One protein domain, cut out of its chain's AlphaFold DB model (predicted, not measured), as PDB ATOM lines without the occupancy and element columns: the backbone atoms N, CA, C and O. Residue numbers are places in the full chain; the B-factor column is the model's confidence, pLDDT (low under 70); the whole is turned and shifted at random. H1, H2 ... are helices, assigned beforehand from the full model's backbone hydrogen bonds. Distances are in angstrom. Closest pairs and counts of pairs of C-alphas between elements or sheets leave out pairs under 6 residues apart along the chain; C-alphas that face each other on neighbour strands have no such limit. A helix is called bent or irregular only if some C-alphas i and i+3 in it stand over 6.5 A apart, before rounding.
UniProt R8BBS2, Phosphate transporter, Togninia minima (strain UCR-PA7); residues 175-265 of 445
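AT A GLANCE: This is residues 175 to 265 of the 445 residues of the protein "Phosphate transporter" of Togninia minima (strain UCR-PA7) (UniProt R8BBS2). An open, elongated row of helices: the long H1 and the short H2 meet as a V near the end of H1, and the second arm of the bent H3 packs on H2 on the side away from H1. The chain then folds back so that H4 packs on H1, while H3a and H5 lie at the two ends of the long axis. The printed part has 91 residues, with five named helices in the order H1, H2, H3, H4, H5 and no named strand; the class is all helix. The whole is loose, with a radius of gyration of the C-alphas of 16.1 A, and the C-alphas span 52 by 31 by 18 A.

HOW THE PARTS SIT: H1, residues 175 to 195, touches H2, residues 199 to 209, with its residues 190 to 195 alone; the closest C-alphas, those of Arg 194 and Gly 201, are 4.7 A apart. The two run opposite ways at a steep tilt of 54 degrees. H3, residues 220 to 239, was assigned as one helix by its hydrogen bonds but is bent, with C-alphas 228 and 231 being 6.8 A apart. Its arms, H3a, residues 220 to 228, and H3b, residues 231 to 239, stand at a steep tilt of 41 degrees. H2 touches H3b, opposite ways at a steep tilt of 48 degrees; their closest C-alphas, those of Ala 203 and Ala 232, are 4.3 A apart. H2 and H3a are close but not clearly touching, with C-alphas 206 and 228 the closest at 7.7 A. H4, residues 246 to 251, touches H1 at residues 185 to 189 alone, opposite ways at a steep tilt of 51 degrees; the C-alphas of Ala 185 and Ala 249 are the closest at 7.0 A. The packing of the helices is mostly crossed: none of the three touching pairs is at a shallow tilt. H5, residues 257 to 265, touches no helix; it is only just apart from H1, at 8.2 A, and from H4, at 8.3 A. In H1, H2, H3a, H3b, H4 and H5 every O i to N i+4 pair is within hydrogen-bond range.

IN THESE COORDINATES: H1 begins at C-alpha 175, (126.427, 121.984, 154.866), and is 30.9 A long. H2 is 15.3 A long. H3a, from C-alpha 220 at (147.712, 145.461, 172.519), and H3b are each 12.4 A long. H4 is 9.1 A and H5 12.8 A long, the latter ending at C-alpha 265, (117.258, 103.673, 164.197).

THE WHOLE: The two C-alphas farthest apart, those of Leu 220 and Val 265, are 52.4 A apart. The printed part has no cut. The links H1 to H2 and H4 to H5 are tight, those from H2 to H3 and from H3 to H4 are short, and no link is long. The mean pLDDT of the printed part is 81.7, and residues 248 to 255, of which 248 to 251 belong to H4, are under 70.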
ATOM      1  N   ASN A 175     125.231 122.076 154.026       71.75
ATOM      2  CA  ASN A 175     126.427 121.984 154.866       71.75
ATOM      3  C   ASN A 175     126.605 123.188 155.807       71.75
ATOM      4  O   ASN A 175     127.075 123.028 156.934       71.75
ATOM      5  N   GLU A 176     126.242 124.391 155.371       76.00
ATOM      6  CA  GLU A 176     126.309 125.609 156.187       76.00
ATOM      7  C   GLU A 176     125.183 125.640 157.214       76.00
ATOM      8  O   GLU A 176     125.437 125.913 158.387       76.00
ATOM      9  N   GLN A 177     123.972 125.239 156.814       75.62
ATOM     10  CA  GLN A 177     122.858 125.017 157.736       75.62
ATOM     11  C   GLN A 177     123.245 124.019 158.833       75.62
ATOM     12  O   GLN A 177     123.029 124.279 160.016       75.62
ATOM     13  N   TYR A 178     123.898 122.911 158.467       70.44
ATOM     14  CA  TYR A 178     124.396 121.934 159.435       70.44
ATOM     15  C   TYR A 178     125.420 122.534 160.412       70.44
ATOM     16  O   TYR A 178     125.303 122.345 161.626       70.44
ATOM     17  N   LYS A 179     126.398 123.302 159.915       78.25
ATOM     18  CA  LYS A 179     127.383 123.993 160.766       78.25
ATOM     19  C   LYS A 179     126.715 124.987 161.720       78.25
ATOM     20  O   LYS A 179     127.106 125.059 162.886       78.25
ATOM     21  N   LEU A 180     125.705 125.720 161.256       80.75
ATOM     22  CA  LEU A 180     124.950 126.670 162.073       80.75
ATOM     23  C   LEU A 180     124.139 125.973 163.166       80.75
ATOM     24  O   LEU A 180     124.167 126.428 164.308       80.75
ATOM     25  N   LEU A 181     123.486 124.849 162.859       73.19
ATOM     26  CA  LEU A 181     122.766 124.044 163.853       73.19
ATOM     27  C   LEU A 181     123.711 123.529 164.946       73.19
ATOM     28  O   LEU A 181     123.435 123.715 166.130       73.19
ATOM     29  N   LEU A 182     124.874 122.987 164.568       74.50
ATOM     30  CA  LEU A 182     125.892 122.560 165.533       74.50
ATOM     31  C   LEU A 182     126.431 123.723 166.378       74.50
ATOM     32  O   LEU A 182     126.705 123.545 167.568       74.50
ATOM     33  N   LYS A 183     126.593 124.912 165.784       80.94
ATOM     34  CA  LYS A 183     127.035 126.117 166.501       80.94
ATOM     35  C   LYS A 183     125.974 126.580 167.503       80.94
ATOM     36  O   LYS A 183     126.320 126.808 168.658       80.94
ATOM     37  N   LYS A 184     124.698 126.639 167.104       80.88
ATOM     38  CA  LYS A 184     123.567 126.974 167.990       80.88
ATOM     39  C   LYS A 184     123.441 125.977 169.145       80.88
ATOM     40  O   LYS A 184     123.307 126.391 170.291       80.88
ATOM     41  N   ALA A 185     123.555 124.678 168.867       74.25
ATOM     42  CA  ALA A 185     123.550 123.635 169.892       74.25
ATOM     43  C   ALA A 185     124.676 123.814 170.921       74.25
ATOM     44  O   ALA A 185     124.452 123.718 172.128       74.25
ATOM     45  N   ARG A 186     125.893 124.105 170.445       79.06
ATOM     46  CA  ARG A 186     127.043 124.375 171.314       79.06
ATOM     47  C   ARG A 186     126.834 125.630 172.153       79.06
ATOM     48  O   ARG A 186     127.137 125.598 173.340       79.06
ATOM     49  N   GLU A 187     126.291 126.690 171.563       82.00
ATOM     50  CA  GLU A 187     126.022 127.942 172.274       82.00
ATOM     51  C   GLU A 187     124.989 127.746 173.386       82.00
ATOM     52  O   GLU A 187     125.239 128.174 174.507       82.00
ATOM     53  N   ARG A 188     123.891 127.018 173.139       80.12
ATOM     54  CA  ARG A 188     122.914 126.668 174.191       80.12
ATOM     55  C   ARG A 188     123.559 125.894 175.338       80.12
ATOM     56  O   ARG A 188     123.322 126.181 176.508       80.12
ATOM     57  N   HIS A 189     124.421 124.929 175.017       80.31
ATOM     58  CA  HIS A 189     125.154 124.200 176.048       80.31
ATOM     59  C   HIS A 189     126.081 125.129 176.851       80.31
ATOM     60  O   HIS A 189     126.119 125.066 178.081       80.31
ATOM     61  N   HIS A 190     126.799 126.023 176.169       85.44
ATOM     62  CA  HIS A 190     127.690 126.998 176.800       85.44
ATOM     63  C   HIS A 190     126.928 128.017 177.650       85.44
ATOM     64  O   HIS A 190     127.393 128.333 178.740       85.44
ATOM     65  N   GLN A 191     125.740 128.454 177.230       85.38
ATOM     66  CA  GLN A 191     124.838 129.295 178.023       85.38
ATOM     67  C   GLN A 191     124.501 128.638 179.367       85.38
ATOM     68  O   GLN A 191     124.673 129.267 180.410       85.38
ATOM     69  N   GLY A 192     124.129 127.353 179.361       82.81
ATOM     70  CA  GLY A 192     123.874 126.605 180.596       82.81
ATOM     71  C   GLY A 192     125.107 126.501 181.504       82.81
ATOM     72  O   GLY A 192     124.998 126.621 182.723       82.81
ATOM     73  N   LEU A 193     126.306 126.337 180.933       84.12
ATOM     74  CA  LEU A 193     127.555 126.327 181.711       84.12
ATOM     75  C   LEU A 193     127.898 127.704 182.299       84.12
ATOM     76  O   LEU A 193     128.410 127.768 183.416       84.12
ATOM     77  N   ARG A 194     127.582 128.799 181.594       87.31
ATOM     78  CA  ARG A 194     127.802 130.178 182.071       87.31
ATOM     79  C   ARG A 194     126.944 130.531 183.287       87.31
ATOM     80  O   ARG A 194     127.382 131.337 184.105       87.31
ATOM     81  N   GLN A 195     125.768 129.921 183.440       86.56
ATOM     82  CA  GLN A 195     124.876 130.155 184.585       86.56
ATOM     83  C   GLN A 195     125.333 129.439 185.868       86.56
ATOM     84  O   GLN A 195     124.948 129.831 186.971       86.56
ATOM     85  N   LYS A 196     126.184 128.410 185.761       84.75
ATOM     86  CA  LYS A 196     126.654 127.659 186.932       84.75
ATOM     87  C   LYS A 196     127.553 128.522 187.830       84.75
ATOM     88  O   LYS A 196     128.384 129.317 187.370       84.75
ATOM     89  N   ARG A 197     127.411 128.332 189.145       80.62
ATOM     90  CA  ARG A 197     128.333 128.869 190.157       80.62
ATOM     91  C   ARG A 197     129.555 127.946 190.238       80.62
ATOM     92  O   ARG A 197     129.392 126.733 190.299       80.62
ATOM     93  N   GLY A 198     130.766 128.506 190.198       88.25
ATOM     94  CA  GLY A 198     132.017 127.741 190.279       88.25
ATOM     95  C   GLY A 198     133.098 128.179 189.280       88.25
ATOM     96  O   GLY A 198     132.869 129.100 188.488       88.25
ATOM     97  N   PRO A 199     134.268 127.512 189.302       88.00
ATOM     98  CA  PRO A 199     135.431 127.887 188.496       88.00
ATOM     99  C   PRO A 199     135.167 127.767 186.991       88.00
ATOM    100  O   PRO A 199     135.521 128.671 186.239       88.00
ATOM    101  N   LEU A 200     134.465 126.718 186.547       87.69
ATOM    102  CA  LEU A 200     134.092 126.561 185.137       87.69
ATOM    103  C   LEU A 200     133.117 127.653 184.677       87.69
ATOM    104  O   LEU A 200     133.287 128.213 183.600       87.69
ATOM    105  N   GLY A 201     132.111 127.982 185.495       86.75
ATOM    106  CA  GLY A 201     131.150 129.038 185.174       86.75
ATOM    107  C   GLY A 201     131.817 130.411 185.084       86.75
ATOM    108  O   GLY A 201     131.544 131.163 184.151       86.75
ATOM    109  N   TRP A 202     132.743 130.716 186.001       92.25
ATOM    110  CA  TRP A 202     133.598 131.904 185.910       92.25
ATOM    111  C   TRP A 202     134.406 131.910 184.611       92.25
ATOM    112  O   TRP A 202     134.315 132.868 183.850       92.25
ATOM    113  N   ALA A 203     135.119 130.824 184.310       89.88
ATOM    114  CA  ALA A 203     135.981 130.749 183.136       89.88
ATOM    115  C   ALA A 203     135.194 130.889 181.821       89.88
ATOM    116  O   ALA A 203     135.613 131.603 180.914       89.88
ATOM    117  N   MET A 204     134.015 130.268 181.737       89.81
ATOM    118  CA  MET A 204     133.124 130.375 180.578       89.81
ATOM    119  C   MET A 204     132.539 131.783 180.404       89.81
ATOM    120  O   MET A 204     132.349 132.203 179.265       89.81
ATOM    121  N   ARG A 205     132.267 132.517 181.496       91.75
ATOM    122  CA  ARG A 205     131.860 133.934 181.431       91.75
ATOM    123  C   ARG A 205     133.018 134.812 180.970       91.75
ATOM    124  O   ARG A 205     132.887 135.489 179.963       91.75
ATOM    125  N   VAL A 206     134.194 134.679 181.586       88.88
ATOM    126  CA  VAL A 206     135.393 135.449 181.203       88.88
ATOM    127  C   VAL A 206     135.750 135.252 179.725       88.88
ATOM    128  O   VAL A 206     136.052 136.223 179.037       88.88
ATOM    129  N   LEU A 207     135.679 134.019 179.211       88.56
ATOM    130  CA  LEU A 207     135.936 133.732 177.794       88.56
ATOM    131  C   LEU A 207     134.875 134.296 176.845       88.56
ATOM    132  O   LEU A 207     135.202 134.537 175.683       88.56
ATOM    133  N   HIS A 208     133.634 134.442 177.308       88.31
ATOM    134  CA  HIS A 208     132.525 134.988 176.530       88.31
ATOM    135  C   HIS A 208     132.551 136.519 176.511       88.31
ATOM    136  O   HIS A 208     132.403 137.110 175.446       88.31
ATOM    137  N   ASP A 209     132.819 137.136 177.661       88.31
ATOM    138  CA  ASP A 209     132.825 138.589 177.852       88.31
ATOM    139  C   ASP A 209     134.080 139.251 177.250       88.31
ATOM    140  O   ASP A 209     134.082 140.448 176.977       88.31
ATOM    141  N   ASN A 210     135.148 138.478 177.008       87.56
ATOM    142  CA  ASN A 210     136.408 138.949 176.420       87.56
ATOM    143  C   ASN A 210     136.718 138.216 175.097       87.56
ATOM    144  O   ASN A 210     137.623 137.371 175.059       87.56
ATOM    145  N   PRO A 211     135.984 138.473 173.998       84.56
ATOM    146  CA  PRO A 211     136.332 137.932 172.687       84.56
ATOM    147  C   PRO A 211     137.657 138.526 172.172       84.56
ATOM    148  O   PRO A 211     138.041 139.637 172.536       84.56
ATOM    149  N   LEU A 212     138.370 137.789 171.311       81.44
ATOM    150  CA  LEU A 212     139.488 138.368 170.554       81.44
ATOM    151  C   LEU A 212     138.912 139.306 169.490       81.44
ATOM    152  O   LEU A 212     138.009 138.906 168.751       81.44
ATOM    153  N   GLY A 213     139.412 140.537 169.445       78.44
ATOM    154  CA  GLY A 213     139.063 141.514 168.423       78.44
ATOM    155  C   GLY A 213     139.630 141.133 167.055       78.44
ATOM    156  O   GLY A 213     140.473 140.241 166.929       78.44
ATOM    157  N   ALA A 214     139.168 141.822 166.011       78.25
ATOM    158  CA  ALA A 214     139.762 141.700 164.682       78.25
ATOM    159  C   ALA A 214     141.233 142.154 164.720       78.25
ATOM    160  O   ALA A 214     141.551 143.115 165.414       78.25
ATOM    161  N   GLY A 215     142.113 141.461 163.992       81.06
ATOM    162  CA  GLY A 215     143.546 141.770 163.949       81.06
ATOM    163  C   GLY A 215     144.440 140.622 164.419       81.06
ATOM    164  O   GLY A 215     143.991 139.495 164.639       81.06
ATOM    165  N   SER A 216     145.736 140.903 164.536       81.94
ATOM    166  CA  SER A 216     146.749 139.931 164.960       81.94
ATOM    167  C   SER A 216     146.830 139.805 166.488       81.94
ATOM    168  O   SER A 216     146.372 140.672 167.233       81.94
ATOM    169  N   ILE A 217     147.435 138.717 166.976       77.94
ATOM    170  CA  ILE A 217     147.574 138.439 168.419       77.94
ATOM    171  C   ILE A 217     148.476 139.476 169.120       77.94
ATOM    172  O   ILE A 217     148.323 139.712 170.316       77.94
ATOM    173  N   TYR A 218     149.391 140.112 168.382       80.81
ATOM    174  CA  TYR A 218     150.373 141.062 168.918       80.81
ATOM    175  C   TYR A 218     149.799 142.462 169.176       80.81
ATOM    176  O   TYR A 218     150.447 143.283 169.822       80.81
ATOM    177  N   GLU A 219     148.594 142.753 168.684       86.94
ATOM    178  CA  GLU A 219     147.927 144.022 168.955       86.94
ATOM    179  C   GLU A 219     147.567 144.121 170.442       86.94
ATOM    180  O   GLU A 219     147.047 143.176 171.032       86.94
ATOM    181  N   LEU A 220     147.828 145.277 171.063       82.00
ATOM    182  CA  LEU A 220     147.712 145.461 172.519       82.00
ATOM    183  C   LEU A 220     146.326 145.094 173.077       82.00
ATOM    184  O   LEU A 220     146.229 144.577 174.191       82.00
ATOM    185  N   HIS A 221     145.258 145.327 172.306       82.94
ATOM    186  CA  HIS A 221     143.894 144.957 172.699       82.94
ATOM    187  C   HIS A 221     143.703 143.430 172.725       82.94
ATOM    188  O   HIS A 221     143.192 142.894 173.710       82.94
ATOM    189  N   ASN A 222     144.219 142.717 171.723       85.00
ATOM    190  CA  ASN A 222     144.175 141.260 171.637       85.00
ATOM    191  C   ASN A 222     145.102 140.592 172.653       85.00
ATOM    192  O   ASN A 222     144.721 139.584 173.248       85.00
ATOM    193  N   LEU A 223     146.275 141.173 172.912       84.62
ATOM    194  CA  LEU A 223     147.219 140.684 173.912       84.62
ATOM    195  C   LEU A 223     146.643 140.798 175.330       84.62
ATOM    196  O   LEU A 223     146.720 139.849 176.110       84.62
ATOM    197  N   LYS A 224     145.988 141.924 175.651       85.12
ATOM    198  CA  LYS A 224     145.286 142.113 176.929       85.12
ATOM    199  C   LYS A 224     144.143 141.110 177.093       85.12
ATOM    200  O   LYS A 224     144.041 140.468 178.139       85.12
ATOM    201  N   SER A 225     143.324 140.927 176.056       83.69
ATOM    202  CA  SER A 225     142.273 139.906 176.056       83.69
ATOM    203  C   SER A 225     142.858 138.504 176.233       83.69
ATOM    204  O   SER A 225     142.322 137.708 176.997       83.69
ATOM    205  N   LEU A 226     143.990 138.188 175.603       85.69
ATOM    206  CA  LEU A 226     144.639 136.884 175.732       85.69
ATOM    207  C   LEU A 226     145.141 136.628 177.158       85.69
ATOM    208  O   LEU A 226     144.897 135.546 177.688       85.69
ATOM    209  N   LEU A 227     145.753 137.620 177.808       86.88
ATOM    210  CA  LEU A 227     146.213 137.509 179.197       86.88
ATOM    211  C   LEU A 227     145.058 137.258 180.177       86.88
ATOM    212  O   LEU A 227     145.178 136.410 181.057       86.88
ATOM    213  N   ILE A 228     143.920 137.936 179.995       88.56
ATOM    214  CA  ILE A 228     142.712 137.725 180.813       88.56
ATOM    215  C   ILE A 228     142.111 136.337 180.553       88.56
ATOM    216  O   ILE A 228     141.628 135.671 181.472       88.56
ATOM    217  N   ARG A 229     142.157 135.868 179.303       89.88
ATOM    218  CA  ARG A 229     141.608 134.566 178.910       89.88
ATOM    219  C   ARG A 229     142.495 133.396 179.307       89.88
ATOM    220  O   ARG A 229     141.952 132.325 179.541       89.88
ATOM    221  N   PHE A 230     143.812 133.557 179.386       90.31
ATOM    222  CA  PHE A 230     144.748 132.465 179.662       90.31
ATOM    223  C   PHE A 230     144.398 131.637 180.917       90.31
ATOM    224  O   PHE A 230     144.231 130.421 180.786       90.31
ATOM    225  N   PRO A 231     144.174 132.234 182.108       90.69
ATOM    226  CA  PRO A 231     143.761 131.458 183.279       90.69
ATOM    227  C   PRO A 231     142.389 130.794 183.081       90.69
ATOM    228  O   PRO A 231     142.187 129.652 183.490       90.69
ATOM    229  N   ALA A 232     141.455 131.461 182.397       89.44
ATOM    230  CA  ALA A 232     140.149 130.890 182.082       89.44
ATOM    231  C   ALA A 232     140.249 129.702 181.104       89.44
ATOM    232  O   ALA A 232     139.564 128.697 181.287       89.44
ATOM    233  N   MET A 233     141.135 129.760 180.106       88.69
ATOM    234  CA  MET A 233     141.380 128.665 179.163       88.69
ATOM    235  C   MET A 233     141.899 127.419 179.877       88.69
ATOM    236  O   MET A 233     141.425 126.325 179.585       88.69
ATOM    237  N   ILE A 234     142.810 127.578 180.843       90.06
ATOM    238  CA  ILE A 234     143.326 126.462 181.649       90.06
ATOM    239  C   ILE A 234     142.195 125.819 182.454       90.06
ATOM    240  O   ILE A 234     142.021 124.601 182.421       90.06
ATOM    241  N   VAL A 235     141.379 126.627 183.139       88.94
ATOM    242  CA  VAL A 235     140.253 126.113 183.931       88.94
ATOM    243  C   VAL A 235     139.254 125.363 183.050       88.94
ATOM    244  O   VAL A 235     138.822 124.270 183.418       88.94
ATOM    245  N   VAL A 236     138.913 125.900 181.873       87.56
ATOM    246  CA  VAL A 236     138.048 125.200 180.913       87.56
ATOM    247  C   VAL A 236     138.701 123.902 180.449       87.56
ATOM    248  O   VAL A 236     138.060 122.859 180.532       87.56
ATOM    249  N   ALA A 237     139.965 123.921 180.031       86.19
ATOM    250  CA  ALA A 237     140.661 122.725 179.558       86.19
ATOM    251  C   ALA A 237     140.660 121.591 180.600       86.19
ATOM    252  O   ALA A 237     140.474 120.429 180.243       86.19
ATOM    253  N   LEU A 238     140.800 121.925 181.886       87.38
ATOM    254  CA  LEU A 238     140.835 120.944 182.971       87.38
ATOM    255  C   LEU A 238     139.451 120.449 183.413       87.38
ATOM    256  O   LEU A 238     139.319 119.302 183.832       87.38
ATOM    257  N   THR A 239     138.417 121.295 183.356       87.25
ATOM    258  CA  THR A 239     137.126 121.012 184.023       87.25
ATOM    259  C   THR A 239     135.941 120.839 183.077       87.25
ATOM    260  O   THR A 239     134.884 120.367 183.509       87.25
ATOM    261  N   TYR A 240     136.090 121.181 181.795       87.62
ATOM    262  CA  TYR A 240     135.003 121.125 180.816       87.62
ATOM    263  C   TYR A 240     134.465 119.706 180.624       87.62
ATOM    264  O   TYR A 240     133.251 119.517 180.609       87.62
ATOM    265  N   GLY A 241     135.345 118.702 180.547       84.50
ATOM    266  CA  GLY A 241     134.932 117.311 180.347       84.50
ATOM    267  C   GLY A 241     134.059 116.755 181.479       84.50
ATOM    268  O   GLY A 241     133.090 116.057 181.191       84.50
ATOM    269  N   LEU A 242     134.298 117.153 182.738       84.31
ATOM    270  CA  LEU A 242     133.473 116.759 183.897       84.31
ATOM    271  C   LEU A 242     132.040 117.297 183.841       84.31
ATOM    272  O   LEU A 242     131.137 116.727 184.445       84.31
ATOM    273  N   HIS A 243     131.836 118.418 183.155       83.19
ATOM    274  CA  HIS A 243     130.552 119.114 183.104       83.19
ATOM    275  C   HIS A 243     129.864 118.976 181.745       83.19
ATOM    276  O   HIS A 243     128.809 119.581 181.531       83.19
ATOM    277  N   TYR A 244     130.464 118.213 180.830       81.88
ATOM    278  CA  TYR A 244     129.927 118.008 179.501       81.88
ATOM    279  C   TYR A 244     128.734 117.057 179.562       81.88
ATOM    280  O   TYR A 244     128.871 115.859 179.807       81.88
ATOM    281  N   ASP A 245     127.549 117.602 179.314       78.75
ATOM    282  CA  ASP A 245     126.315 116.831 179.298       78.75
ATOM    283  C   ASP A 245     126.109 116.206 177.914       78.75
ATOM    284  O   ASP A 245     125.747 116.874 176.938       78.75
ATOM    285  N   ILE A 246     126.363 114.901 177.830       75.12
ATOM    286  CA  ILE A 246     126.267 114.133 176.587       75.12
ATOM    287  C   ILE A 246     124.816 114.057 176.093       75.12
ATOM    288  O   ILE A 246     124.596 114.072 174.880       75.12
ATOM    289  N   HIS A 247     123.828 114.009 176.993       72.19
ATOM    290  CA  HIS A 247     122.418 113.912 176.613       72.19
ATOM    291  C   HIS A 247     121.934 115.236 176.019       72.19
ATOM    292  O   HIS A 247     121.383 115.243 174.917       72.19
ATOM    293  N   LYS A 248     122.244 116.374 176.657       69.06
ATOM    294  CA  LYS A 248     121.918 117.703 176.098       69.06
ATOM    295  C   LYS A 248     122.647 117.975 174.781       69.06
ATOM    296  O   LYS A 248     122.072 118.552 173.859       69.06
ATOM    297  N   ALA A 249     123.889 117.509 174.641       66.81
ATOM    298  CA  ALA A 249     124.634 117.635 173.390       66.81
ATOM    299  C   ALA A 249     123.983 116.877 172.213       66.81
ATOM    300  O   ALA A 249     124.163 117.273 171.060       66.81
ATOM    301  N   GLN A 250     123.221 115.812 172.481       64.88
ATOM    302  CA  GLN A 250     122.516 115.032 171.456       64.88
ATOM    303  C   GLN A 250     121.209 115.691 171.002       64.88
ATOM    304  O   GLN A 250     120.888 115.614 169.818       64.88
ATOM    305  N   VAL A 251     120.517 116.418 171.887       59.88
ATOM    306  CA  VAL A 251     119.327 117.226 171.540       59.88
ATOM    307  C   VAL A 251     119.667 118.262 170.461       59.88
ATOM    308  O   VAL A 251     118.883 118.529 169.557       59.88
ATOM    309  N   GLY A 252     120.895 118.787 170.472       58.34
ATOM    310  CA  GLY A 252     121.403 119.698 169.444       58.34
ATOM    311  C   GLY A 252     121.567 119.106 168.036       58.34
ATOM    312  O   GLY A 252     121.866 119.839 167.096       58.34
ATOM    313  N   VAL A 253     121.407 117.789 167.883       63.75
ATOM    314  CA  VAL A 253     121.498 117.067 166.603       63.75
ATOM    315  C   VAL A 253     120.109 116.908 165.959       63.75
ATOM    316  O   VAL A 253     120.017 116.525 164.788       63.75
ATOM    317  N   LEU A 254     119.027 117.252 166.668       62.81
ATOM    318  CA  LEU A 254     117.658 117.235 166.148       62.81
ATOM    319  C   LEU A 254     117.527 118.153 164.917       62.81
ATOM    320  O   LEU A 254     118.106 119.236 164.856       62.81
ATOM    321  N   GLY A 255     116.826 117.679 163.885       64.75
ATOM    322  CA  GLY A 255     116.683 118.370 162.593       64.75
ATOM    323  C   GLY A 255     117.873 118.217 161.631       64.75
ATOM    324  O   GLY A 255     117.719 118.379 160.416       64.75
ATOM    325  N   THR A 256     119.052 117.813 162.116       74.75
ATOM    326  CA  THR A 256     120.195 117.526 161.235       74.75
ATOM    327  C   THR A 256     119.998 116.209 160.464       74.75
ATOM    328  O   THR A 256     119.229 115.339 160.891       74.75
ATOM    329  N   PRO A 257     120.713 115.995 159.341       76.56
ATOM    330  CA  PRO A 257     120.727 114.695 158.666       76.56
ATOM    331  C   PRO A 257     121.167 113.547 159.585       76.56
ATOM    332  O   PRO A 257     120.715 112.416 159.415       76.56
ATOM    333  N   GLU A 258     122.033 113.823 160.567       76.69
ATOM    334  CA  GLU A 258     122.441 112.834 161.567       76.69
ATOM    335  C   GLU A 258     121.301 112.491 162.532       76.69
ATOM    336  O   GLU A 258     121.075 111.310 162.784       76.69
ATOM    337  N   GLY A 259     120.557 113.496 163.006       79.00
ATOM    338  CA  GLY A 259     119.411 113.309 163.902       79.00
ATOM    339  C   GLY A 259     118.336 112.451 163.249       79.00
ATOM    340  O   GLY A 259     117.972 111.413 163.782       79.00
ATOM    341  N   ARG A 260     117.980 112.763 161.996       81.12
ATOM    342  CA  ARG A 260     117.043 111.947 161.203       81.12
ATOM    343  C   ARG A 260     117.491 110.490 161.056       81.12
ATOM    344  O   ARG A 260     116.669 109.579 161.039       81.12
ATOM    345  N   ARG A 261     118.799 110.235 160.923       83.12
ATOM    346  CA  ARG A 261     119.335 108.862 160.873       83.12
ATOM    347  C   ARG A 261     119.185 108.155 162.219       83.12
ATOM    348  O   ARG A 261     118.839 106.978 162.217       83.12
ATOM    349  N   MET A 262     119.433 108.858 163.322       84.00
ATOM    350  CA  MET A 262     119.253 108.336 164.678       84.00
ATOM    351  C   MET A 262     117.778 108.040 164.965       84.00
ATOM    352  O   MET A 262     117.475 106.936 165.402       84.00
ATOM    353  N   ASP A 263     116.861 108.939 164.603       82.88
ATOM    354  CA  ASP A 263     115.416 108.749 164.792       82.88
ATOM    355  C   ASP A 263     114.904 107.503 164.067       82.88
ATOM    356  O   ASP A 263     114.156 106.710 164.637       82.88
ATOM    357  N   ARG A 264     115.377 107.258 162.835       85.50
ATOM    358  CA  ARG A 264     115.061 106.019 162.102       85.50
ATOM    359  C   ARG A 264     115.525 104.776 162.849       85.50
ATOM    360  O   ARG A 264     114.795 103.794 162.888       85.50
ATOM    361  N   VAL A 265     116.724 104.801 163.423       86.88
ATOM    362  CA  VAL A 265     117.258 103.673 164.197       86.88
ATOM    363  C   VAL A 265     116.448 103.472 165.480       86.88
ATOM    364  O   VAL A 265     116.095 102.346 165.820       86.88
TER     365      VAL A 265